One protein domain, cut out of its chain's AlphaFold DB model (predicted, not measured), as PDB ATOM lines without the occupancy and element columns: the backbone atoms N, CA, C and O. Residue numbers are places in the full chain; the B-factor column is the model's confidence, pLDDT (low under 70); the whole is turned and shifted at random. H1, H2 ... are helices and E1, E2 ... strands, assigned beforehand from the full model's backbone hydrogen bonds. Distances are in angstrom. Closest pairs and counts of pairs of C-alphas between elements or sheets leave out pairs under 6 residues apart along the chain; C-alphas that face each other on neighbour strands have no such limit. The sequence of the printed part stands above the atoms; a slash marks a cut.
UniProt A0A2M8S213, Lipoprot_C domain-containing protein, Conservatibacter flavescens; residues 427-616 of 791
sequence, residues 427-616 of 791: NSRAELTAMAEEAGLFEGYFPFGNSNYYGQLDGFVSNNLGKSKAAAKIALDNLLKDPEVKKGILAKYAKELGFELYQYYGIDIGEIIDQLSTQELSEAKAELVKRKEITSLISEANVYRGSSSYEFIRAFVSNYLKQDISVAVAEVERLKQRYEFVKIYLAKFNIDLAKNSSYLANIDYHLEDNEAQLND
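This is residues 427 to 616 of the 791 residues of the protein "Lipoprot_C domain-containing protein" of Conservatibacter flavescens (UniProt A0A2M8S213). The model is a long rod made mostly of helices, set one group after another: H1, H2 and H3 cluster at one end, a small hairpin E1 and E2 with H4 and H5 packed on it comes next, and the long helices H6 and H8, side by side but shifted along the rod, make up much of the rest. H7 packs on H6, and H9 and H10 lie at the far end, where residues 608 to 613 stick out. The printed part has 190 residues, with ten named helices and two named strands in the order H1, E1, E2, H2 to H10; the sheet E1 - E2 is antiparallel and the class is mostly helix. The whole is loose, with a radius of gyration of the C-alphas of 23.2 A, and spans 79 by 29 by 21 A.

E1, residues 445 to 448, and E2, residues 451 to 454, form a hairpin, antiparallel at 156 degrees; N 446 and O 453 are 2.9 A apart and N 448 and O 451 3.0 A, within hydrogen-bond range. The closest C-alphas of E2 and H4, residues 483 to 496, are those of Tyr 453 and Gly 488, 4.8 A apart. H4 touches H5, residues 509 to 516, at a steep tilt of 48 degrees, opposite ways; the closest C-alphas, of Lys 487 and Ile 513, are 5.6 A apart. H1, residues 427 to 438, touches H2, residues 457 to 464, with the closest C-alphas, of Leu 432 and Val 461, 5.4 A apart. H1 with its residues 432 to 436 alone touches H3, residues 469 to 479; the closest C-alphas, of Ala 436 and Leu 476, are 7.4 A apart. The hub is H6, residues 521 to 545, which touches four helices. It touches H8, residues 565 to 587, at a shallow tilt of 8 degrees, the same way; the closest C-alphas, of Ala 541 and Val 572, are 5.4 A apart. With residues 521 to 528 alone it touches H4, closest at the C-alphas of Ala 494 and Leu 528, 6.8 A apart. With residues 531 to 538 alone it touches H7, residues 550 to 561, closest at the C-alphas of Ile 538 and Ile 553, 7.2 A apart. With residues 544 to 545 alone it touches H9, residues 598 to 607, closest at the C-alphas of Arg 545 and Ala 601, 5.6 A apart. H7 and H8, a helical hairpin, only just touch, with 3 pairs of C-alphas within 8 A, the closest being Tyr 560 and Ala 568, 5.8 A. H9 and H10, residues 611 to 616, touch only at the corner, and only just, with 3 pairs of C-alphas within 8 A, the closest being Leu 607 and Leu 614, 7.2 A. Helix packing is mostly crossed: of 9 pairs of helices that touch, those that touch only at the corner or at their ends left out, 1 is at a shallow tilt, that of H6 and H8. Every O i to N i+4 pair is within hydrogen-bond range in H2, H3, H4, H5, H7, H8 and H10, but 7 of 8 are in H1, 18 of 21 in H6 and 4 of 6 in H9.

H1 begins at C-alpha 427 (195.995, 164.746, 255.913). H6 is 36.0 A from first to last C-alpha and begins at C-alpha 521 (185.319, 186.704, 237.847); H8 is 33.9 A and H4 19.8 A. H10 ends at C-alpha 616 (158.822, 232.999, 237.904).

The two C-alphas farthest apart, of Asn 427 and Asp 616, are 79.8 A apart. The printed part has no cut, and its one long link is H4 to H5, residues 497 to 508. The mean pLDDT of the printed part is 73.0; residues 427 to 428, 501 to 507, 541 to 564 and 566 to 616 are under 70.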
ATOM      1  N   ASN A 427     194.765 164.230 256.544       54.62
ATOM      2  CA  ASN A 427     195.995 164.746 255.913       54.62
ATOM      3  C   ASN A 427     195.775 165.526 254.603       54.62
ATOM      4  O   ASN A 427     196.449 166.526 254.369       54.62
ATOM      5  N   SER A 428     194.826 165.130 253.744       68.31
ATOM      6  CA  SER A 428     194.506 165.908 252.532       68.31
ATOM      7  C   SER A 428     193.834 167.248 252.855       68.31
ATOM      8  O   SER A 428     193.863 168.158 252.031       68.31
ATOM      9  N   ARG A 429     193.247 167.389 254.053       78.69
ATOM     10  CA  ARG A 429     192.511 168.588 254.478       78.69
ATOM     11  C   ARG A 429     193.364 169.851 254.390       78.69
ATOM     12  O   ARG A 429     192.970 170.806 253.735       78.69
ATOM     13  N   ALA A 430     194.551 169.816 254.993       74.19
ATOM     14  CA  ALA A 430     195.418 170.983 255.119       74.19
ATOM     15  C   ALA A 430     195.927 171.509 253.763       74.19
ATOM     16  O   ALA A 430     195.949 172.715 253.533       74.19
ATOM     17  N   GLU A 431     196.299 170.616 252.839       79.81
ATOM     18  CA  GLU A 431     196.781 171.012 251.508       79.81
ATOM     19  C   GLU A 431     195.667 171.596 250.625       79.81
ATOM     20  O   GLU A 431     195.907 172.513 249.838       79.81
ATOM     21  N   LEU A 432     194.447 171.070 250.756       87.00
ATOM     22  CA  LEU A 432     193.279 171.569 250.031       87.00
ATOM     23  C   LEU A 432     192.826 172.929 250.559       87.00
ATOM     24  O   LEU A 432     192.441 173.771 249.751       87.00
ATOM     25  N   THR A 433     192.912 173.156 251.875       86.44
ATOM     26  CA  THR A 433     192.592 174.452 252.491       86.44
ATOM     27  C   THR A 433     193.460 175.555 251.894       86.44
ATOM     28  O   THR A 433     192.924 176.527 251.371       86.44
ATOM     29  N   ALA A 434     194.781 175.361 251.839       84.44
ATOM     30  CA  ALA A 434     195.689 176.359 251.271       84.44
ATOM     31  C   ALA A 434     195.405 176.655 249.783       84.44
ATOM     32  O   ALA A 434     195.411 177.810 249.361       84.44
ATOM     33  N   MET A 435     195.110 175.621 248.982       87.19
ATOM     34  CA  MET A 435     194.766 175.789 247.562       87.19
ATOM     35  C   MET A 435     193.453 176.566 247.367       87.19
ATOM     36  O   MET A 435     193.333 177.367 246.442       87.19
ATOM     37  N   ALA A 436     192.464 176.314 248.225       89.75
ATOM     38  CA  ALA A 436     191.169 176.980 248.196       89.75
ATOM     39  C   ALA A 436     191.287 178.472 248.544       89.75
ATOM     40  O   ALA A 436     190.712 179.314 247.851       89.75
ATOM     41  N   GLU A 437     192.058 178.800 249.582       88.94
ATOM     42  CA  GLU A 437     192.272 180.176 250.045       88.94
ATOM     43  C   GLU A 437     192.983 181.042 249.004       88.94
ATOM     44  O   GLU A 437     192.570 182.179 248.768       88.94
ATOM     45  N   GLU A 438     194.001 180.502 248.322       87.75
ATOM     46  CA  GLU A 438     194.730 181.209 247.257       87.75
ATOM     47  C   GLU A 438     193.817 181.560 246.068       87.75
ATOM     48  O   GLU A 438     193.950 182.621 245.458       87.75
ATOM     49  N   ALA A 439     192.827 180.712 245.779       87.94
ATOM     50  CA  ALA A 439     191.795 180.981 244.778       87.94
ATOM     51  C   ALA A 439     190.694 181.951 245.256       87.94
ATOM     52  O   ALA A 439     189.799 182.302 244.485       87.94
ATOM     53  N   GLY A 440     190.756 182.404 246.511       88.00
ATOM     54  CA  GLY A 440     189.823 183.358 247.101       88.00
ATOM     55  C   GLY A 440     188.656 182.737 247.873       88.00
ATOM     56  O   GLY A 440     187.802 183.493 248.341       88.00
ATOM     57  N   LEU A 441     188.609 181.408 248.042       92.50
ATOM     58  CA  LEU A 441     187.639 180.763 248.936       92.50
ATOM     59  C   LEU A 441     187.956 181.103 250.403       92.50
ATOM     60  O   LEU A 441     189.081 181.450 250.755       92.50
ATOM     61  N   PHE A 442     186.946 181.046 251.264       91.62
ATOM     62  CA  PHE A 442     187.051 181.394 252.683       91.62
ATOM     63  C   PHE A 442     186.065 180.558 253.512       91.62
ATOM     64  O   PHE A 442     185.163 179.932 252.951       91.62
ATOM     65  N   GLU A 443     186.247 180.533 254.833       88.38
ATOM     66  CA  GLU A 443     185.304 179.923 255.778       88.38
ATOM     67  C   GLU A 443     184.307 180.950 256.329       88.38
ATOM     68  O   GLU A 443     184.622 182.132 256.475       88.38
ATOM     69  N   GLY A 444     183.109 180.481 256.679       88.44
ATOM     70  CA  GLY A 444     182.039 181.322 257.208       88.44
ATOM     71  C   GLY A 444     181.196 181.950 256.104       88.44
ATOM     72  O   GLY A 444     180.947 181.336 255.066       88.44
ATOM     73  N   TYR A 445     180.708 183.164 256.339       88.12
ATOM     74  CA  TYR A 445     179.850 183.868 255.394       88.12
ATOM     75  C   TYR A 445     180.026 185.380 255.504       88.12
ATOM     76  O   TYR A 445     180.403 185.899 256.557       88.12
ATOM     77  N   PHE A 446     179.717 186.083 254.417       83.62
ATOM     78  CA  PHE A 446     179.566 187.533 254.415       83.62
ATOM     79  C   PHE A 446     178.082 187.891 254.300       83.62
ATOM     80  O   PHE A 446     177.450 187.509 253.312       83.62
ATOM     81  N   PRO A 447     177.509 188.595 255.288       82.00
ATOM     82  CA  PRO A 447     176.145 189.084 255.182       82.00
ATOM     83  C   PRO A 447     176.100 190.336 254.299       82.00
ATOM     84  O   PRO A 447     176.864 191.274 254.520       82.00
ATOM     85  N   PHE A 448     175.185 190.366 253.333       79.00
ATOM     86  CA  PHE A 448     174.804 191.581 252.611       79.00
ATOM     87  C   PHE A 448     173.288 191.591 252.418       79.00
ATOM     88  O   PHE A 448     172.720 190.661 251.844       79.00
ATOM     89  N   GLY A 449     172.628 192.640 252.916       70.81
ATOM     90  CA  GLY A 449     171.167 192.691 252.943       70.81
ATOM     91  C   GLY A 449     170.581 191.539 253.769       70.81
ATOM     92  O   GLY A 449     171.028 191.284 254.886       70.81
ATOM     93  N   ASN A 450     169.601 190.833 253.201       70.00
ATOM     94  CA  ASN A 450     168.979 189.649 253.813       70.00
ATOM     95  C   ASN A 450     169.656 188.326 253.412       70.00
ATOM     96  O   ASN A 450     169.202 187.255 253.817       70.00
ATOM     97  N   SER A 451     170.723 188.393 252.613       78.69
ATOM     98  CA  SER A 451     171.403 187.226 252.062       78.69
ATOM     99  C   SER A 451     172.729 186.979 252.773       78.69
ATOM    100  O   SER A 451     173.508 187.896 253.046       78.69
ATOM    101  N   ASN A 452     173.007 185.705 253.043       85.06
ATOM    102  CA  ASN A 452     174.296 185.256 253.552       85.06
ATOM    103  C   ASN A 452     175.066 184.594 252.415       85.06
ATOM    104  O   ASN A 452     174.637 183.576 251.873       85.06
ATOM    105  N   TYR A 453     176.217 185.164 252.077       87.81
ATOM    106  CA  TYR A 453     177.084 184.647 251.027       87.81
ATOM    107  C   TYR A 453     178.136 183.743 251.643       87.81
ATOM    108  O   TYR A 453     179.098 184.204 252.263       87.81
ATOM    109  N   TYR A 454     177.914 182.441 251.509       87.75
ATOM    110  CA  TYR A 454     178.716 181.427 252.175       87.75
ATOM    111  C   TYR A 454     180.024 181.169 251.438       87.75
ATOM    112  O   TYR A 454     180.066 180.971 250.221       87.75
ATOM    113  N   GLY A 455     181.099 181.125 252.211       88.38
ATOM    114  CA  GLY A 455     182.380 180.647 251.746       88.38
ATOM    115  C   GLY A 455     182.337 179.134 251.535       88.38
ATOM    116  O   GLY A 455     181.813 178.386 252.358       88.38
ATOM    117  N   GLN A 456     182.885 178.673 250.414       90.75
ATOM    118  CA  GLN A 456     182.867 177.255 250.032       90.75
ATOM    119  C   GLN A 456     184.167 176.533 250.401       90.75
ATOM    120  O   GLN A 456     184.442 175.459 249.872       90.75
ATOM    121  N   LEU A 457     184.983 177.108 251.291       88.81
ATOM    122  CA  LEU A 457     186.277 176.537 251.664       88.81
ATOM    123  C   LEU A 457     186.111 175.165 252.316       88.81
ATOM    124  O   LEU A 457     186.650 174.189 251.800       88.81
ATOM    125  N   ASP A 458     185.314 175.061 253.380       85.00
ATOM    126  CA  ASP A 458     185.158 173.793 254.104       85.00
ATOM    127  C   ASP A 458     184.466 172.725 253.244       85.00
ATOM    128  O   ASP A 458     184.858 171.559 253.267       85.00
ATOM    129  N   GLY A 459     183.504 173.127 252.407       85.06
ATOM    130  CA  GLY A 459     182.840 172.249 251.444       85.06
ATOM    131  C   GLY A 459     183.781 171.759 250.342       85.06
ATOM    132  O   GLY A 459     183.833 170.562 250.066       85.06
ATOM    133  N   PHE A 460     184.575 172.646 249.733       89.75
ATOM    134  CA  PHE A 460     185.582 172.273 248.736       89.75
ATOM    135  C   PHE A 460     186.610 171.320 249.330       89.75
ATOM    136  O   PHE A 460     186.899 170.282 248.732       89.75
ATOM    137  N   VAL A 461     187.137 171.658 250.505       85.06
ATOM    138  CA  VAL A 461     188.077 170.812 251.227       85.06
ATOM    139  C   VAL A 461     187.416 169.461 251.474       85.06
ATOM    140  O   VAL A 461     187.905 168.460 250.962       85.06
ATOM    141  N   SER A 462     186.242 169.429 252.103       80.81
ATOM    142  CA  SER A 462     185.499 168.203 252.419       80.81
ATOM    143  C   SER A 462     185.196 167.318 251.209       80.81
ATOM    144  O   SER A 462     185.370 166.103 251.276       80.81
ATOM    145  N   ASN A 463     184.837 167.917 250.076       82.56
ATOM    146  CA  ASN A 463     184.485 167.213 248.843       82.56
ATOM    147  C   ASN A 463     185.690 166.752 248.018       82.56
ATOM    148  O   ASN A 463     185.539 165.964 247.077       82.56
ATOM    149  N   ASN A 464     186.877 167.280 248.299       81.50
ATOM    150  CA  ASN A 464     188.105 166.914 247.598       81.50
ATOM    151  C   ASN A 464     189.109 166.196 248.496       81.50
ATOM    152  O   ASN A 464     190.151 165.755 248.015       81.50
ATOM    153  N   LEU A 465     188.761 166.005 249.766       78.12
ATOM    154  CA  LEU A 465     189.462 165.127 250.681       78.12
ATOM    155  C   LEU A 465     189.649 163.733 250.063       78.12
ATOM    156  O   LEU A 465     188.700 163.121 249.577       78.12
ATOM    157  N   GLY A 466     190.891 163.243 250.057       70.12
ATOM    158  CA  GLY A 466     191.260 161.967 249.438       70.12
ATOM    159  C   GLY A 466     191.447 161.999 247.911       70.12
ATOM    160  O   GLY A 466     191.829 160.981 247.334       70.12
ATOM    161  N   LYS A 467     191.224 163.134 247.226       77.25
ATOM    162  CA  LYS A 467     191.535 163.288 245.790       77.25
ATOM    163  C   LYS A 467     192.988 163.718 245.567       77.25
ATOM    164  O   LYS A 467     193.611 164.346 246.417       77.25
ATOM    165  N   SER A 468     193.529 163.421 244.380       78.12
ATOM    166  CA  SER A 468     194.867 163.891 243.995       78.12
ATOM    167  C   SER A 468     194.888 165.410 243.802       78.12
ATOM    168  O   SER A 468     193.902 166.002 243.364       78.12
ATOM    169  N   LYS A 469     196.039 166.045 244.046       78.25
ATOM    170  CA  LYS A 469     196.214 167.500 243.901       78.25
ATOM    171  C   LYS A 469     195.797 168.033 242.522       78.25
ATOM    172  O   LYS A 469     195.185 169.091 242.427       78.25
ATOM    173  N   ALA A 470     196.085 167.288 241.450       80.19
ATOM    174  CA  ALA A 470     195.687 167.659 240.091       80.19
ATOM    175  C   ALA A 470     194.165 167.565 239.883       80.19
ATOM    176  O   ALA A 470     193.568 168.458 239.284       80.19
ATOM    177  N   ALA A 471     193.526 166.521 240.421       81.81
ATOM    178  CA  ALA A 471     192.074 166.377 240.373       81.81
ATOM    179  C   ALA A 471     191.369 167.444 241.225       81.81
ATOM    180  O   ALA A 471     190.367 168.001 240.790       81.81
ATOM    181  N   ALA A 472     191.924 167.779 242.392       85.25
ATOM    182  CA  ALA A 472     191.440 168.864 243.237       85.25
ATOM    183  C   ALA A 472     191.570 170.232 242.554       85.25
ATOM    184  O   ALA A 472     190.646 171.032 242.638       85.25
ATOM    185  N   LYS A 473     192.655 170.484 241.806       88.38
ATOM    186  CA  LYS A 473     192.810 171.719 241.024       88.38
ATOM    187  C   LYS A 473     191.780 171.829 239.897       88.38
ATOM    188  O   LYS A 473     191.190 172.887 239.729       88.38
ATOM    189  N   ILE A 474     191.516 170.740 239.172       90.12
ATOM    190  CA  ILE A 474     190.447 170.699 238.158       90.12
ATOM    191  C   ILE A 474     189.076 170.913 238.812       90.12
ATOM    192  O   ILE A 474     188.244 171.648 238.284       90.12
ATOM    193  N   ALA A 475     188.836 170.288 239.968       87.50
ATOM    194  CA  ALA A 475     187.609 170.478 240.729       87.50
ATOM    195  C   ALA A 475     187.458 171.929 241.203       87.50
ATOM    196  O   ALA A 475     186.358 172.458 241.128       87.50
ATOM    197  N   LEU A 476     188.547 172.583 241.614       91.25
ATOM    198  CA  LEU A 476     188.563 173.995 241.986       91.25
ATOM    199  C   LEU A 476     188.259 174.886 240.780       91.25
ATOM    200  O   LEU A 476     187.395 175.744 240.865       91.25
ATOM    201  N   ASP A 477     188.889 174.633 239.632       90.44
ATOM    202  CA  ASP A 477     188.653 175.403 238.403       90.44
ATOM    203  C   ASP A 477     187.218 175.260 237.883       90.44
ATOM    204  O   ASP A 477     186.674 176.186 237.285       90.44
ATOM    205  N   ASN A 478     186.587 174.109 238.116       90.31
ATOM    206  CA  ASN A 478     185.168 173.920 237.831       90.31
ATOM    207  C   ASN A 478     184.278 174.564 238.899       90.31
ATOM    208  O   ASN A 478     183.275 175.174 238.543       90.31
ATOM    209  N   LEU A 479     184.652 174.483 240.178       90.62
ATOM    210  CA  LEU A 479     183.919 175.104 241.280       90.62
ATOM    211  C   LEU A 479     183.893 176.633 241.143       90.62
ATOM    212  O   LEU A 479     182.861 177.247 241.357       90.62
ATOM    213  N   LEU A 480     184.985 177.252 240.691       89.25
ATOM    214  CA  LEU A 480     185.051 178.695 240.431       89.25
ATOM    215  C   LEU A 480     184.166 179.154 239.260       89.25
ATOM    216  O   LEU A 480     183.978 180.356 239.081       89.25
ATOM    217  N   LYS A 481     183.621 178.229 238.456       88.31
ATOM    218  CA  LYS A 481     182.616 178.540 237.426       88.31
ATOM    219  C   LYS A 481     181.198 178.564 237.990       88.31
ATOM    220  O   LYS A 481     180.331 179.142 237.342       88.31
ATOM    221  N   ASP A 482     180.976 177.956 239.156       89.88
ATOM    222  CA  ASP A 482     179.677 177.926 239.820       89.88
ATOM    223  C   ASP A 482     179.288 179.346 240.272       89.88
ATOM    224  O   ASP A 482     180.049 179.985 241.015       89.88
ATOM    225  N   PRO A 483     178.123 179.860 239.838       88.81
ATOM    226  CA  PRO A 483     177.625 181.157 240.270       88.81
ATOM    227  C   PRO A 483     177.573 181.309 241.795       88.81
ATOM    228  O   PRO A 483     178.008 182.339 242.300       88.81
ATOM    229  N   GLU A 484     177.144 180.297 242.554       88.25
ATOM    230  CA  GLU A 484     177.017 180.402 244.018       88.25
ATOM    231  C   GLU A 484     178.375 180.567 244.713       88.25
ATOM    232  O   GLU A 484     178.521 181.324 245.676       88.25
ATOM    233  N   VAL A 485     179.415 179.936 244.169       90.88
ATOM    234  CA  VAL A 485     180.795 180.096 244.651       90.88
ATOM    235  C   VAL A 485     181.316 181.489 244.310       90.88
ATOM    236  O   VAL A 485     181.922 182.156 245.156       90.88
ATOM    237  N   LYS A 486     181.062 181.957 243.081       92.50
ATOM    238  CA  LYS A 486     181.440 183.308 242.651       92.50
ATOM    239  C   LYS A 486     180.781 184.369 243.522       92.50
ATOM    240  O   LYS A 486     181.467 185.315 243.898       92.50
ATOM    241  N   LYS A 487     179.510 184.198 243.904       92.56
ATOM    242  CA  LYS A 487     178.813 185.118 244.814       92.56
ATOM    243  C   LYS A 487     179.554 185.278 246.140       92.56
ATOM    244  O   LYS A 487     179.808 186.403 246.556       92.56
ATOM    245  N   GLY A 488     179.985 184.175 246.758       91.25
ATOM    246  CA  GLY A 488     180.803 184.205 247.975       91.25
ATOM    247  C   GLY A 488     182.101 185.000 247.798       91.25
ATOM    248  O   GLY A 488     182.408 185.891 248.591       91.25
ATOM    249  N   ILE A 489     182.858 184.715 246.733       92.56
ATOM    250  CA  ILE A 489     184.131 185.399 246.442       92.56
ATOM    251  C   ILE A 489     183.911 186.897 246.175       92.56
ATOM    252  O   ILE A 489     184.677 187.734 246.653       92.56
ATOM    253  N   LEU A 490     182.866 187.244 245.422       92.75
ATOM    254  CA  LEU A 490     182.497 188.627 245.121       92.75
ATOM    255  C   LEU A 490     182.025 189.371 246.374       92.75
ATOM    256  O   LEU A 490     182.402 190.525 246.547       92.75
ATOM    257  N   ALA A 491     181.294 188.716 247.278       91.00
ATOM    258  CA  ALA A 491     180.898 189.280 248.566       91.00
ATOM    259  C   ALA A 491     182.120 189.615 249.436       91.00
ATOM    260  O   ALA A 491     182.245 190.737 249.929       91.00
ATOM    261  N   LYS A 492     183.077 188.686 249.560       91.44
ATOM    262  CA  LYS A 492     184.354 188.949 250.243       91.44
ATOM    263  C   LYS A 492     185.072 190.157 249.637       91.44
ATOM    264  O   LYS A 492     185.467 191.069 250.359       91.44
ATOM    265  N   TYR A 493     185.191 190.190 248.311       92.19
ATOM    266  CA  TYR A 493     185.867 191.277 247.605       92.19
ATOM    267  C   TYR A 493     185.138 192.623 247.756       92.19
ATOM    268  O   TYR A 493     185.770 193.651 247.981       92.19
ATOM    269  N   ALA A 494     183.805 192.635 247.712       88.81
ATOM    270  CA  ALA A 494     183.004 193.825 247.992       88.81
ATOM    271  C   ALA A 494     183.234 194.328 249.430       88.81
ATOM    272  O   ALA A 494     183.399 195.527 249.659       88.81
ATOM    273  N   LYS A 495     183.327 193.419 250.408       87.06
ATOM    274  CA  LYS A 495     183.656 193.792 251.788       87.06
ATOM    275  C   LYS A 495     185.033 194.457 251.884       87.06
ATOM    276  O   LYS A 495     185.167 195.469 252.568       87.06
ATOM    277  N   GLU A 496     186.028 193.928 251.175       88.94
ATOM    278  CA  GLU A 496     187.391 194.479 251.108       88.94
ATOM    279  C   GLU A 496     187.447 195.852 250.411       88.94
ATOM    280  O   GLU A 496     188.196 196.725 250.843       88.94
ATOM    281  N   LEU A 497     186.606 196.089 249.397       87.75
ATOM    282  CA  LEU A 497     186.429 197.401 248.750       87.75
ATOM    283  C   LEU A 497     185.715 198.438 249.642       87.75
ATOM    284  O   LEU A 497     185.546 199.594 249.246       87.75
ATOM    285  N   GLY A 498     185.273 198.045 250.839       85.44
ATOM    286  CA  GLY A 498     184.590 198.923 251.781       85.44
ATOM    287  C   GLY A 498     183.118 199.155 251.443       85.44
ATOM    288  O   GLY A 498     182.604 200.249 251.680       85.44
ATOM    289  N   PHE A 499     182.428 198.178 250.849       80.94
ATOM    290  CA  PHE A 499     180.962 198.170 250.864       80.94
ATOM    291  C   PHE A 499     180.466 197.865 252.292       80.94
ATOM    292  O   PHE A 499     180.960 196.947 252.958       80.94
ATOM    293  N   GLU A 500     179.524 198.666 252.793       70.06
ATOM    294  CA  GLU A 500     178.961 198.510 254.140       70.06
ATOM    295  C   GLU A 500     177.826 197.476 254.177       70.06
ATOM    296  O   GLU A 500     177.223 197.151 253.158       70.06
ATOM    297  N   LEU A 501     177.576 196.920 255.371       57.19
ATOM    298  CA  LEU A 501     176.634 195.811 255.597       57.19
ATOM    299  C   LEU A 501     175.167 196.227 255.443       57.19
ATOM    300  O   LEU A 501     174.340 195.420 255.024       57.19
ATOM    301  N   TYR A 502     174.863 197.476 255.799       54.72
ATOM    302  CA  TYR A 502     173.523 198.041 255.745       54.72
ATOM    303  C   TYR A 502     173.475 199.143 254.698       54.72
ATOM    304  O   TYR A 502     174.375 199.970 254.589       54.72
ATOM    305  N   GLN A 503     172.415 199.070 253.903       55.94
ATOM    306  CA  GLN A 503     172.125 199.880 252.734       55.94
ATOM    307  C   GLN A 503     172.503 201.351 252.901       55.94
ATOM    308  O   GLN A 503     172.018 202.039 253.796       55.94
ATOM    309  N   TYR A 504     173.255 201.856 251.931       51.91
ATOM    310  CA  TYR A 504     173.260 203.273 251.634       51.91
ATOM    311  C   TYR A 504     172.755 203.433 250.203       51.91
ATOM    312  O   TYR A 504     173.337 202.906 249.255       51.91
ATOM    313  N   TYR A 505     171.614 204.111 250.082       55.72
ATOM    314  CA  TYR A 505     171.052 204.595 248.825       55.72
ATOM    315  C   TYR A 505     170.318 203.604 247.895       55.72
ATOM    316  O   TYR A 505     170.218 203.842 246.698       55.72
ATOM    317  N   GLY A 506     169.744 202.512 248.407       54.97
ATOM    318  CA  GLY A 506     168.832 201.681 247.600       54.97
ATOM    319  C   GLY A 506     169.496 200.790 246.545       54.97
ATOM    320  O   GLY A 506     168.808 200.212 245.705       54.97
ATOM    321  N   ILE A 507     170.821 200.667 246.604       63.47
ATOM    322  CA  ILE A 507     171.610 199.720 245.825       63.47
ATOM    323  C   ILE A 507     171.759 198.448 246.668       63.47
ATOM    324  O   ILE A 507     172.511 198.438 247.643       63.47
ATOM    325  N   ASP A 508     171.041 197.382 246.313       74.94
ATOM    326  CA  ASP A 508     171.218 196.081 246.958       74.94
ATOM    327  C   ASP A 508     172.478 195.410 246.400       74.94
ATOM    328  O   ASP A 508     172.503 194.871 245.290       74.94
ATOM    329  N   ILE A 509     173.568 195.488 247.162       77.81
ATOM    330  CA  ILE A 509     174.833 194.868 246.767       77.81
ATOM    331  C   ILE A 509     174.705 193.343 246.663       77.81
ATOM    332  O   ILE A 509     175.417 192.744 245.864       77.81
ATOM    333  N   GLY A 510     173.777 192.729 247.402       81.94
ATOM    334  CA  GLY A 510     173.468 191.312 247.281       81.94
ATOM    335  C   GLY A 510     172.877 190.972 245.912       81.94
ATOM    336  O   GLY A 510     173.387 190.086 245.226       81.94
ATOM    337  N   GLU A 511     171.894 191.747 245.447       82.94
ATOM    338  CA  GLU A 511     171.323 191.581 244.100       82.94
ATOM    339  C   GLU A 511     172.388 191.777 243.005       82.94
ATOM    340  O   GLU A 511     172.444 191.043 242.016       82.94
ATOM    341  N   ILE A 512     173.290 192.742 243.192       83.50
ATOM    342  CA  ILE A 512     174.407 192.976 242.267       83.50
ATOM    343  C   ILE A 512     175.359 191.785 242.252       83.50
ATOM    344  O   ILE A 512     175.769 191.346 241.179       83.50
ATOM    345  N   ILE A 513     175.723 191.262 243.422       88.19
ATOM    346  CA  ILE A 513     176.566 190.071 243.538       88.19
ATOM    347  C   ILE A 513     175.902 188.897 242.808       88.19
ATOM    348  O   ILE A 513     176.575 188.198 242.045       88.19
ATOM    349  N   ASP A 514     174.587 188.729 242.960       87.56
ATOM    350  CA  ASP A 514     173.825 187.697 242.265       87.56
ATOM    351  C   ASP A 514     173.886 187.864 240.740       87.56
ATOM    352  O   ASP A 514     174.167 186.898 240.029       87.56
ATOM    353  N   GLN A 515     173.718 189.081 240.221       88.06
ATOM    354  CA  GLN A 515     173.816 189.371 238.785       88.06
ATOM    355  C   GLN A 515     175.233 189.128 238.238       88.06
ATOM    356  O   GLN A 515     175.411 188.443 237.225       88.06
ATOM    357  N   LEU A 516     176.253 189.664 238.913       89.81
ATOM    358  CA  LEU A 516     177.652 189.581 238.482       89.81
ATOM    359  C   LEU A 516     178.217 188.163 238.565       89.81
ATOM    360  O   LEU A 516     179.160 187.843 237.843       89.81
ATOM    361  N   SER A 517     177.623 187.290 239.381       89.88
ATOM    362  CA  SER A 517     178.020 185.881 239.464       89.88
ATOM    363  C   SER A 517     177.934 185.128 238.127       89.88
ATOM    364  O   SER A 517     178.620 184.123 237.934       89.88
ATOM    365  N   THR A 518     177.145 185.632 237.174       89.81
ATOM    366  CA  THR A 518     177.018 185.061 235.823       89.81
ATOM    367  C   THR A 518     178.179 185.418 234.885       89.81
ATOM    368  O   THR A 518     178.342 184.775 233.849       89.81
ATOM    369  N   GLN A 519     179.005 186.406 235.244       90.19
ATOM    370  CA  GLN A 519     180.112 186.915 234.427       90.19
ATOM    371  C   GLN A 519     181.448 186.233 234.768       90.19
ATOM    372  O   GLN A 519     181.557 185.431 235.707       90.19
ATOM    373  N   GLU A 520     182.493 186.544 233.996       90.50
ATOM    374  CA  GLU A 520     183.860 186.159 234.345       90.50
ATOM    375  C   GLU A 520     184.319 186.897 235.608       90.50
ATOM    376  O   GLU A 520     184.061 188.088 235.791       90.50
ATOM    377  N   LEU A 521     185.019 186.192 236.503       88.38
ATOM    378  CA  LEU A 521     185.319 186.704 237.847       88.38
ATOM    379  C   LEU A 521     186.147 188.000 237.809       88.38
ATOM    380  O   LEU A 521     185.972 188.871 238.659       88.38
ATOM    381  N   SER A 522     187.039 188.149 236.826       88.44
ATOM    382  CA  SER A 522     187.822 189.374 236.626       88.44
ATOM    383  C   SER A 522     186.966 190.565 236.194       88.44
ATOM    384  O   SER A 522     187.201 191.676 236.663       88.44
ATOM    385  N   GLU A 523     185.969 190.342 235.336       89.81
ATOM    386  CA  GLU A 523     185.053 191.382 234.849       89.81
ATOM    387  C   GLU A 523     184.097 191.813 235.963       89.81
ATOM    388  O   GLU A 523     183.970 193.002 236.248       89.81
ATOM    389  N   ALA A 524     183.537 190.841 236.688       90.19
ATOM    390  CA  ALA A 524     182.698 191.080 237.858       90.19
ATOM    391  C   ALA A 524     183.425 191.901 238.940       90.19
ATOM    392  O   ALA A 524     182.857 192.832 239.512       90.19
ATOM    393  N   LYS A 525     184.707 191.606 239.204       91.25
ATOM    394  CA  LYS A 525     185.527 192.392 240.141       91.25
ATOM    395  C   LYS A 525     185.766 193.824 239.654       91.25
ATOM    396  O   LYS A 525     185.715 194.740 240.470       91.25
ATOM    397  N   ALA A 526     186.012 194.031 238.359       88.75
ATOM    398  CA  ALA A 526     186.171 195.371 237.791       88.75
ATOM    399  C   ALA A 526     184.866 196.187 237.874       88.75
ATOM    400  O   ALA A 526     184.885 197.364 238.230       88.75
ATOM    401  N   GLU A 527     183.725 195.546 237.632       86.31
ATOM    402  CA  GLU A 527     182.404 196.167 237.735       86.31
ATOM    403  C   GLU A 527     182.052 196.558 239.183       86.31
ATOM    404  O   GLU A 527     181.483 197.627 239.416       86.31
ATOM    405  N   LEU A 528     182.461 195.767 240.186       87.50
ATOM    406  CA  LEU A 528     182.339 196.149 241.604       87.50
ATOM    407  C   LEU A 528     183.158 197.402 241.954       87.50
ATOM    408  O   LEU A 528     182.690 198.233 242.734       87.50
ATOM    409  N   VAL A 529     184.347 197.572 241.364       88.06
ATOM    410  CA  VAL A 529     185.161 198.788 241.543       88.06
ATOM    411  C   VAL A 529     184.444 200.005 240.950       88.06
ATOM    412  O   VAL A 529     184.252 200.993 241.656       88.06
ATOM    413  N   LYS A 530     183.948 199.907 239.708       83.62
ATOM    414  CA  LYS A 530     183.164 200.976 239.061       83.62
ATOM    415  C   LYS A 530     181.950 201.381 239.906       83.62
ATOM    416  O   LYS A 530     181.672 202.562 240.102       83.62
ATOM    417  N   ARG A 531     181.230 200.394 240.446       80.44
ATOM    418  CA  ARG A 531     180.066 200.623 241.315       80.44
ATOM    419  C   ARG A 531     180.442 201.343 242.603       80.44
ATOM    420  O   ARG A 531     179.714 202.244 243.006       80.44
ATOM    421  N   LYS A 532     181.586 201.011 243.209       83.81
ATOM    422  CA  LYS A 532     182.078 201.692 244.415       83.81
ATOM    423  C   LYS A 532     182.393 203.168 244.157       83.81
ATOM    424  O   LYS A 532     182.087 204.017 245.000       83.81
ATOM    425  N   GLU A 533     182.966 203.487 242.999       82.31
ATOM    426  CA  GLU A 533     183.218 204.874 242.586       82.31
ATOM    427  C   GLU A 533     181.902 205.644 242.395       82.31
ATOM    428  O   GLU A 533     181.748 206.739 242.934       82.31
ATOM    429  N   ILE A 534     180.905 205.039 241.741       77.62
ATOM    430  CA  ILE A 534     179.562 205.626 241.591       77.62
ATOM    431  C   ILE A 534     178.892 205.860 242.953       77.62
ATOM    432  O   ILE A 534     178.347 206.936 243.181       77.62
ATOM    433  N   THR A 535     178.970 204.912 243.894       75.31
ATOM    434  CA  THR A 535     178.455 205.100 245.265       75.31
ATOM    435  C   THR A 535     179.133 206.274 245.982       75.31
ATOM    436  O   THR A 535     178.488 207.003 246.740       75.31
ATOM    437  N   SER A 536     180.422 206.499 245.721       78.56
ATOM    438  CA  SER A 536     181.161 207.636 246.281       78.56
ATOM    439  C   SER A 536     180.684 208.964 245.675       78.56
ATOM    440  O   SER A 536     180.419 209.905 246.417       78.56
ATOM    441  N   LEU A 537     180.460 209.009 244.356       77.50
ATOM    442  CA  LEU A 537     179.887 210.176 243.667       77.50
ATOM    443  C   LEU A 537     178.455 210.485 244.116       77.50
ATOM    444  O   LEU A 537     178.099 211.649 244.255       77.50
ATOM    445  N   ILE A 538     177.637 209.468 244.392       73.25
ATOM    446  CA  ILE A 538     176.292 209.657 244.960       73.25
ATOM    447  C   ILE A 538     176.388 210.309 246.340       73.25
ATOM    448  O   ILE A 538     175.660 211.256 246.629       73.25
ATOM    449  N   SER A 539     177.316 209.838 247.178       73.38
ATOM    450  CA  SER A 539     177.558 210.426 248.501       73.38
ATOM    451  C   SER A 539     177.956 211.903 248.392       73.38
ATOM    452  O   SER A 539     177.469 212.731 249.157       73.38
ATOM    453  N   GLU A 540     178.790 212.245 247.408       75.50
ATOM    454  CA  GLU A 540     179.179 213.623 247.104       75.50
ATOM    455  C   GLU A 540     177.999 214.460 246.583       75.50
ATOM    456  O   GLU A 540     177.759 215.558 247.081       75.50
ATOM    457  N   ALA A 541     177.214 213.937 245.638       69.38
ATOM    458  CA  ALA A 541     176.038 214.607 245.083       69.38
ATOM    459  C   ALA A 541     174.984 214.926 246.158       69.38
ATOM    460  O   ALA A 541     174.382 216.000 246.142       69.38
ATOM    461  N   ASN A 542     174.801 214.033 247.133       67.19
ATOM    462  CA  ASN A 542     173.824 214.213 248.208       67.19
ATOM    463  C   ASN A 542     174.104 215.421 249.108       67.19
ATOM    464  O   ASN A 542     173.163 215.978 249.675       67.19
ATOM    465  N   VAL A 543     175.357 215.878 249.200       66.12
ATOM    466  CA  VAL A 543     175.707 217.113 249.923       66.12
ATOM    467  C   VAL A 543     175.017 218.337 249.305       66.12
ATOM    468  O   VAL A 543     174.671 219.277 250.020       66.12
ATOM    469  N   TYR A 544     174.775 218.318 247.994       61.97
ATOM    470  CA  TYR A 544     174.288 219.471 247.235       61.97
ATOM    471  C   TYR A 544     172.764 219.493 247.029       61.97
ATOM    472  O   TYR A 544     172.232 220.529 246.644       61.97
ATOM    473  N   ARG A 545     172.052 218.400 247.340       58.72
ATOM    474  CA  ARG A 545     170.605 218.236 247.071       58.72
ATOM    475  C   ARG A 545     169.705 218.270 248.314       58.72
ATOM    476  O   ARG A 545     168.486 218.281 248.203       58.72
ATOM    477  N   GLY A 546     170.264 218.289 249.523       49.41
ATOM    478  CA  GLY A 546     169.496 218.483 250.767       49.41
ATOM    479  C   GLY A 546     168.601 217.316 251.224       49.41
ATOM    480  O   GLY A 546     168.218 217.296 252.389       49.41
ATOM    481  N   SER A 547     168.319 216.315 250.384       50.31
ATOM    482  CA  SER A 547     167.767 215.011 250.786       50.31
ATOM    483  C   SER A 547     167.925 213.979 249.666       50.31
ATOM    484  O   SER A 547     167.630 214.262 248.502       50.31
ATOM    485  N   SER A 548     168.360 212.765 250.004       50.28
ATOM    486  CA  SER A 548     168.504 211.672 249.043       50.28
ATOM    487  C   SER A 548     167.161 210.961 248.840       50.28
ATOM    488  O   SER A 548     166.829 210.048 249.598       50.28
ATOM    489  N   SER A 549     166.371 211.361 247.838       55.75
ATOM    490  CA  SER A 549     165.208 210.560 247.440       55.75
ATOM    491  C   SER A 549     165.686 209.252 246.807       55.75
ATOM    492  O   SER A 549     166.596 209.244 245.975       55.75
ATOM    493  N   TYR A 550     165.084 208.133 247.213       53.47
ATOM    494  CA  TYR A 550     165.381 206.797 246.682       53.47
ATOM    495  C   TYR A 550     165.338 206.763 245.142       53.47
ATOM    496  O   TYR A 550     166.203 206.161 244.503       53.47
ATOM    497  N   GLU A 551     164.395 207.501 244.550       56.75
ATOM    498  CA  GLU A 551     164.226 207.640 243.101       56.75
ATOM    499  C   GLU A 551     165.405 208.323 242.406       56.75
ATOM    500  O   GLU A 551     165.827 207.876 241.341       56.75
ATOM    501  N   PHE A 552     166.010 209.347 243.016       61.97
ATOM    502  CA  PHE A 552     167.203 209.975 242.444       61.97
ATOM    503  C   PHE A 552     168.369 209.006 242.411       61.97
ATOM    504  O   PHE A 552     169.051 208.914 241.395       61.97
ATOM    505  N   ILE A 553     168.589 208.251 243.490       62.44
ATOM    506  CA  ILE A 553     169.691 207.295 243.478       62.44
ATOM    507  C   ILE A 553     169.428 206.222 242.428       62.44
ATOM    508  O   ILE A 553     170.320 205.930 241.634       62.44
ATOM    509  N   ARG A 554     168.208 205.675 242.365       62.81
ATOM    510  CA  ARG A 554     167.835 204.725 241.312       62.81
ATOM    511  C   ARG A 554     168.086 205.293 239.918       62.81
ATOM    512  O   ARG A 554     168.697 204.607 239.099       62.81
ATOM    513  N   ALA A 555     167.659 206.524 239.648       64.44
ATOM    514  CA  ALA A 555     167.839 207.177 238.355       64.44
ATOM    515  C   ALA A 555     169.319 207.438 238.042       64.44
ATOM    516  O   ALA A 555     169.779 207.093 236.955       64.44
ATOM    517  N   PHE A 556     170.085 207.973 238.995       68.62
ATOM    518  CA  PHE A 556     171.516 208.250 238.861       68.62
ATOM    519  C   PHE A 556     172.291 206.960 238.570       68.62
ATOM    520  O   PHE A 556     173.024 206.852 237.589       68.62
ATOM    521  N   VAL A 557     172.056 205.923 239.371       67.69
ATOM    522  CA  VAL A 557     172.658 204.599 239.193       67.69
ATOM    523  C   VAL A 557     172.264 204.006 237.837       67.69
ATOM    524  O   VAL A 557     173.137 203.599 237.073       67.69
ATOM    525  N   SER A 558     170.975 204.004 237.485       66.44
ATOM    526  CA  SER A 558     170.473 203.450 236.219       66.44
ATOM    527  C   SER A 558     171.040 204.171 234.988       66.44
ATOM    528  O   SER A 558     171.447 203.520 234.018       66.44
ATOM    529  N   ASN A 559     171.123 205.503 235.038       67.69
ATOM    530  CA  ASN A 559     171.592 206.327 233.928       67.69
ATOM    531  C   ASN A 559     173.101 206.203 233.721       67.69
ATOM    532  O   ASN A 559     173.539 206.081 232.575       67.69
ATOM    533  N   TYR A 560     173.893 206.195 234.796       68.69
ATOM    534  CA  TYR A 560     175.348 206.304 234.688       68.69
ATOM    535  C   TYR A 560     176.099 204.972 234.798       68.69
ATOM    536  O   TYR A 560     177.217 204.878 234.293       68.69
ATOM    537  N   LEU A 561     175.494 203.901 235.334       66.94
ATOM    538  CA  LEU A 561     176.110 202.563 235.293       66.94
ATOM    539  C   LEU A 561     176.369 202.087 233.860       66.94
ATOM    540  O   LEU A 561     177.388 201.448 233.591       66.94
ATOM    541  N   LYS A 562     175.465 202.422 232.933       65.81
ATOM    542  CA  LYS A 562     175.556 202.055 231.511       65.81
ATOM    543  C   LYS A 562     176.433 203.004 230.687       65.81
ATOM    544  O   LYS A 562     176.666 202.734 229.514       65.81
ATOM    545  N   GLN A 563     176.897 204.103 231.280       65.75
ATOM    546  CA  GLN A 563     177.676 205.144 230.609       65.75
ATOM    547  C   GLN A 563     179.125 205.172 231.117       65.75
ATOM    548  O   GLN A 563     179.520 204.402 232.005       65.75
ATOM    549  N   ASP A 564     179.929 206.045 230.510       68.06
ATOM    550  CA  ASP A 564     181.253 206.391 231.018       68.06
ATOM    551  C   ASP A 564     181.115 207.140 232.351       68.06
ATOM    552  O   ASP A 564     180.249 208.009 232.508       68.06
ATOM    553  N   ILE A 565     181.975 206.812 233.316       70.12
ATOM    554  CA  ILE A 565     181.966 207.439 234.638       70.12
ATOM    555  C   ILE A 565     182.214 208.954 234.563       70.12
ATOM    556  O   ILE A 565     181.733 209.694 235.421       70.12
ATOM    557  N   SER A 566     182.866 209.443 233.500       65.94
ATOM    558  CA  SER A 566     183.062 210.875 233.250       65.94
ATOM    559  C   SER A 566     181.748 211.658 233.190       65.94
ATOM    560  O   SER A 566     181.719 212.842 233.521       65.94
ATOM    561  N   VAL A 567     180.651 211.014 232.776       66.44
ATOM    562  CA  VAL A 567     179.327 211.646 232.708       66.44
ATOM    563  C   VAL A 567     178.735 211.825 234.110       66.44
ATOM    564  O   VAL A 567     178.193 212.889 234.403       66.44
ATOM    565  N   ALA A 568     178.903 210.839 234.998       65.75
ATOM    566  CA  ALA A 568     178.475 210.943 236.395       65.75
ATOM    567  C   ALA A 568     179.223 212.065 237.130       65.75
ATOM    568  O   ALA A 568     178.617 212.843 237.862       65.75
ATOM    569  N   VAL A 569     180.534 212.185 236.887       67.56
ATOM    570  CA  VAL A 569     181.368 213.263 237.443       67.56
ATOM    571  C   VAL A 569     180.891 214.638 236.965       67.56
ATOM    572  O   VAL A 569     180.770 215.561 237.768       67.56
ATOM    573  N   ALA A 570     180.581 214.783 235.673       65.25
ATOM    574  CA  ALA A 570     180.078 216.039 235.119       65.25
ATOM    575  C   ALA A 570     178.715 216.444 235.711       65.25
ATOM    576  O   ALA A 570     178.464 217.635 235.904       65.25
ATOM    577  N   GLU A 571     177.854 215.475 236.021       67.56
ATOM    578  CA  GLU A 571     176.560 215.741 236.653       67.56
ATOM    579  C   GLU A 571     176.710 216.203 238.106       67.56
ATOM    580  O   GLU A 571     176.107 217.200 238.500       67.56
ATOM    581  N   VAL A 572     177.578 215.553 238.888       69.12
ATOM    582  CA  VAL A 572     177.891 216.003 240.258       69.12
ATOM    583  C   VAL A 572     178.420 217.442 240.247       69.12
ATOM    584  O   VAL A 572     178.028 218.258 241.080       69.12
ATOM    585  N   GLU A 573     179.251 217.801 239.267       64.44
ATOM    586  CA  GLU A 573     179.768 219.165 239.129       64.44
ATOM    587  C   GLU A 573     178.679 220.188 238.749       64.44
ATOM    588  O   GLU A 573     178.701 221.327 239.221       64.44
ATOM    589  N   ARG A 574     177.672 219.795 237.959       65.06
ATOM    590  CA  ARG A 574     176.493 220.644 237.704       65.06
ATOM    591  C   ARG A 574     175.670 220.880 238.966       65.06
ATOM    592  O   ARG A 574     175.279 222.021 239.218       65.06
ATOM    593  N   LEU A 575     175.442 219.840 239.773       64.88
ATOM    594  CA  LEU A 575     174.721 219.955 241.047       64.88
ATOM    595  C   LEU A 575     175.422 220.937 241.998       64.88
ATOM    596  O   LEU A 575     174.770 221.796 242.591       64.88
ATOM    597  N   LYS A 576     176.759 220.899 242.064       67.31
ATOM    598  CA  LYS A 576     177.561 221.879 242.818       67.31
ATOM    599  C   LYS A 576     177.329 223.317 242.369       67.31
ATOM    600  O   LYS A 576     177.096 224.199 243.193       67.31
ATOM    601  N   GLN A 577     177.404 223.566 241.062       59.44
ATOM    602  CA  GLN A 577     177.229 224.910 240.502       59.44
ATOM    603  C   GLN A 577     175.832 225.464 240.802       59.44
ATOM    604  O   GLN A 577     175.677 226.637 241.146       59.44
ATOM    605  N   ARG A 578     174.818 224.602 240.726       60.84
ATOM    606  CA  ARG A 578     173.427 224.927 241.043       60.84
ATOM    607  C   ARG A 578     173.209 225.220 242.522       60.84
ATOM    608  O   ARG A 578     172.568 226.219 242.843       60.84
ATOM    609  N   TYR A 579     173.796 224.424 243.411       61.22
ATOM    610  CA  TYR A 579     173.791 224.686 244.851       61.22
ATOM    611  C   TYR A 579     174.366 226.074 245.175       61.22
ATOM    612  O   TYR A 579     173.734 226.863 245.880       61.22
ATOM    613  N   GLU A 580     175.530 226.421 244.614       58.56
ATOM    614  CA  GLU A 580     176.142 227.738 244.840       58.56
ATOM    615  C   GLU A 580     175.304 228.880 244.245       58.56
ATOM    616  O   GLU A 580     175.203 229.952 244.847       58.56
ATOM    617  N   PHE A 581     174.626 228.657 243.118       55.53
ATOM    618  CA  PHE A 581     173.681 229.629 242.572       55.53
ATOM    619  C   PHE A 581     172.493 229.881 243.519       55.53
ATOM    620  O   PHE A 581     172.188 231.037 243.828       55.53
ATOM    621  N   VAL A 582     171.846 228.822 244.020       57.09
ATOM    622  CA  VAL A 582     170.712 228.919 244.961       57.09
ATOM    623  C   VAL A 582     171.136 229.616 246.253       57.09
ATOM    624  O   VAL A 582     170.429 230.489 246.754       57.09
ATOM    625  N   LYS A 583     172.332 229.307 246.755       59.84
ATOM    626  CA  LYS A 583     172.935 229.963 247.919       59.84
ATOM    627  C   LYS A 583     173.096 231.471 247.729       59.84
ATOM    628  O   LYS A 583     172.685 232.246 248.590       59.84
ATOM    629  N   ILE A 584     173.659 231.898 246.595       56.53
ATOM    630  CA  ILE A 584     173.807 233.322 246.250       56.53
ATOM    631  C   ILE A 584     172.436 233.992 246.105       56.53
ATOM    632  O   ILE A 584     172.271 235.155 246.478       56.53
ATOM    633  N   TYR A 585     171.450 233.279 245.563       58.03
ATOM    634  CA  TYR A 585     170.096 233.790 245.392       58.03
ATOM    635  C   TYR A 585     169.392 234.031 246.731       58.03
ATOM    636  O   TYR A 585     168.910 235.137 246.975       58.03
ATOM    637  N   LEU A 586     169.385 233.039 247.624       60.25
ATOM    638  CA  LEU A 586     168.747 233.127 248.942       60.25
ATOM    639  C   LEU A 586     169.383 234.200 249.834       60.25
ATOM    640  O   LEU A 586     168.673 234.902 250.557       60.25
ATOM    641  N   ALA A 587     170.691 234.428 249.693       63.75
ATOM    642  CA  ALA A 587     171.381 235.517 250.377       63.75
ATOM    643  C   ALA A 587     170.796 236.909 250.050       63.75
ATOM    644  O   ALA A 587     170.841 237.798 250.898       63.75
ATOM    645  N   LYS A 588     170.187 237.113 248.868       60.28
ATOM    646  CA  LYS A 588     169.511 238.381 248.512       60.28
ATOM    647  C   LYS A 588     168.265 238.664 249.356       60.28
ATOM    648  O   LYS A 588     167.829 239.812 249.424       60.28
ATOM    649  N   PHE A 589     167.707 237.634 249.984       58.94
ATOM    650  CA  PHE A 589     166.531 237.699 250.848       58.94
ATOM    651  C   PHE A 589     166.891 237.501 252.323       58.94
ATOM    652  O   PHE A 589     166.021 237.177 253.120       58.94
ATOM    653  N   ASN A 590     168.162 237.687 252.699       64.50
ATOM    654  CA  ASN A 590     168.651 237.501 254.068       64.50
ATOM    655  C   ASN A 590     168.426 236.080 254.633       64.50
ATOM    656  O   ASN A 590     168.330 235.933 255.846       64.50
ATOM    657  N   ILE A 591     168.340 235.055 253.773       62.50
ATOM    658  CA  ILE A 591     168.187 233.651 254.181       62.50
ATOM    659  C   ILE A 591     169.560 232.971 254.147       62.50
ATOM    660  O   ILE A 591     170.188 232.878 253.088       62.50
ATOM    661  N   ASP A 592     170.023 232.469 255.292       64.69
ATOM    662  CA  ASP A 592     171.259 231.689 255.385       64.69
ATOM    663  C   ASP A 592     171.006 230.217 255.031       64.69
ATOM    664  O   ASP A 592     170.446 229.451 255.817       64.69
ATOM    665  N   LEU A 593     171.462 229.802 253.847       60.19
ATOM    666  CA  LEU A 593     171.308 228.432 253.354       60.19
ATOM    667  C   LEU A 593     171.983 227.382 254.253       60.19
ATOM    668  O   LEU A 593     171.492 226.260 254.361       60.19
ATOM    669  N   ALA A 594     173.091 227.723 254.919       58.16
ATOM    670  CA  ALA A 594     173.849 226.762 255.723       58.16
ATOM    671  C   ALA A 594     173.093 226.323 256.989       58.16
ATOM    672  O   ALA A 594     173.344 225.239 257.511       58.16
ATOM    673  N   LYS A 595     172.151 227.146 257.465       58.09
ATOM    674  CA  LYS A 595     171.277 226.843 258.611       58.09
ATOM    675  C   LYS A 595     169.970 226.156 258.211       58.09
ATOM    676  O   LYS A 595     169.218 225.717 259.070       58.09
ATOM    677  N   ASN A 596     169.715 226.078 256.909       55.94
ATOM    678  CA  ASN A 596     168.408 225.853 256.315       55.94
ATOM    679  C   ASN A 596     168.540 224.810 255.181       55.94
ATOM    680  O   ASN A 596     168.123 225.017 254.042       55.94
ATOM    681  N   SER A 597     169.154 223.661 255.480       52.06
ATOM    682  CA  SER A 597     169.447 222.610 254.492       52.06
ATOM    683  C   SER A 597     168.199 221.911 253.939       52.06
ATOM    684  O   SER A 597     168.210 221.452 252.801       52.06
ATOM    685  N   SER A 598     167.095 221.888 254.694       51.50
ATOM    686  CA  SER A 598     165.797 221.345 254.262       51.50
ATOM    687  C   SER A 598     165.140 222.138 253.128       51.50
ATOM    688  O   SER A 598     164.236 221.629 252.472       51.50
ATOM    689  N   TYR A 599     165.574 223.380 252.884       52.31
ATOM    690  CA  TYR A 599     165.046 224.219 251.804       52.31
ATOM    691  C   TYR A 599     165.641 223.843 250.446       52.31
ATOM    692  O   TYR A 599     164.972 223.987 249.428       52.31
ATOM    693  N   LEU A 600     166.861 223.297 250.426       49.72
ATOM    694  CA  LEU A 600     167.512 222.836 249.198       49.72
ATOM    695  C   LEU A 600     166.750 221.698 248.538       49.72
ATOM    696  O   LEU A 600     166.553 221.744 247.333       49.72
ATOM    697  N   ALA A 601     166.251 220.746 249.326       50.31
ATOM    698  CA  ALA A 601     165.449 219.634 248.824       50.31
ATOM    699  C   ALA A 601     164.211 220.109 248.037       50.31
ATOM    700  O   ALA A 601     163.880 219.550 246.992       50.31
ATOM    701  N   ASN A 602     163.570 221.189 248.499       49.44
ATOM    702  CA  ASN A 602     162.359 221.736 247.884       49.44
ATOM    703  C   ASN A 602     162.659 222.595 246.644       49.44
ATOM    704  O   ASN A 602     161.912 222.542 245.671       49.44
ATOM    705  N   ILE A 603     163.745 223.377 246.663       49.94
ATOM    706  CA  ILE A 603     164.159 224.226 245.532       49.94
ATOM    707  C   ILE A 603     164.746 223.366 244.399       49.94
ATOM    708  O   ILE A 603     164.521 223.643 243.221       49.94
ATOM    709  N   ASP A 604     165.475 222.303 244.741       48.00
ATOM    710  CA  ASP A 604     166.183 221.465 243.775       48.00
ATOM    711  C   ASP A 604     165.238 220.549 242.975       48.00
ATOM    712  O   ASP A 604     165.448 220.359 241.782       48.00
ATOM    713  N   TYR A 605     164.136 220.064 243.555       45.31
ATOM    714  CA  TYR A 605     163.184 219.197 242.839       45.31
ATOM    715  C   TYR A 605     162.480 219.895 241.655       45.31
ATOM    716  O   TYR A 605     162.083 219.247 240.694       45.31
ATOM    717  N   HIS A 606     162.323 221.225 241.682       44.59
ATOM    718  CA  HIS A 606     161.678 221.996 240.599       44.59
ATOM    719  C   HIS A 606     162.663 222.620 239.609       44.59
ATOM    720  O   HIS A 606     162.297 223.027 238.507       44.59
ATOM    721  N   LEU A 607     163.940 222.667 239.971       46.62
ATOM    722  CA  LEU A 607     164.989 223.156 239.092       46.62
ATOM    723  C   LEU A 607     165.438 222.083 238.069       46.62
ATOM    724  O   LEU A 607     166.168 222.417 237.137       46.62
ATOM    725  N   GLU A 608     165.068 220.799 238.234       45.28
ATOM    726  CA  GLU A 608     165.429 219.712 237.294       45.28
ATOM    727  C   GLU A 608     164.847 219.960 235.885       45.28
ATOM    728  O   GLU A 608     165.494 219.594 234.907       45.28
ATOM    729  N   ASP A 609     163.734 220.705 235.765       39.25
ATOM    730  CA  ASP A 609     162.992 220.807 234.502       39.25
ATOM    731  C   ASP A 609     162.896 222.197 233.846       39.25
ATOM    732  O   ASP A 609     162.521 222.264 232.674       39.25
ATOM    733  N   ASN A 610     163.189 223.329 234.509       41.84
ATOM    734  CA  ASN A 610     162.989 224.635 233.851       41.84
ATOM    735  C   ASN A 610     163.715 225.839 234.482       41.84
ATOM    736  O   ASN A 610     163.266 226.427 235.466       41.84
ATOM    737  N   GLU A 611     164.716 226.366 233.771       41.22
ATOM    738  CA  GLU A 611     165.246 227.734 233.939       41.22
ATOM    739  C   GLU A 611     164.127 228.808 233.823       41.22
ATOM    740  O   GLU A 611     164.230 229.922 234.336       41.22
ATOM    741  N   ALA A 612     162.998 228.460 233.193       39.53
ATOM    742  CA  ALA A 612     161.794 229.285 233.109       39.53
ATOM    743  C   ALA A 612     161.016 229.403 234.439       39.53
ATOM    744  O   ALA A 612     160.490 230.478 234.716       39.53
ATOM    745  N   GLN A 613     160.983 228.365 235.285       45.66
ATOM    746  CA  GLN A 613     160.361 228.442 236.619       45.66
ATOM    747  C   GLN A 613     161.216 229.265 237.584       45.66
ATOM    748  O   GLN A 613     160.686 229.996 238.418       45.66
ATOM    749  N   LEU A 614     162.540 229.242 237.396       43.78
ATOM    750  CA  LEU A 614     163.448 230.141 238.097       43.78
ATOM    751  C   LEU A 614     163.132 231.613 237.780       43.78
ATOM    752  O   LEU A 614     163.192 232.444 238.675       43.78
ATOM    753  N   ASN A 615     162.721 231.942 236.549       41.16
ATOM    754  CA  ASN A 615     162.274 233.296 236.192       41.16
ATOM    755  C   ASN A 615     160.924 233.697 236.820       41.16
ATOM    756  O   ASN A 615     160.726 234.882 237.091       41.16
ATOM    757  N   ASP A 616     160.031 232.746 237.101       44.84
ATOM    758  CA  ASP A 616     158.822 232.999 237.904       44.84
ATOM    759  C   ASP A 616     159.176 233.182 239.396       44.84
ATOM    760  O   ASP A 616     158.613 234.051 240.062       44.84
TER     761      ASP A 616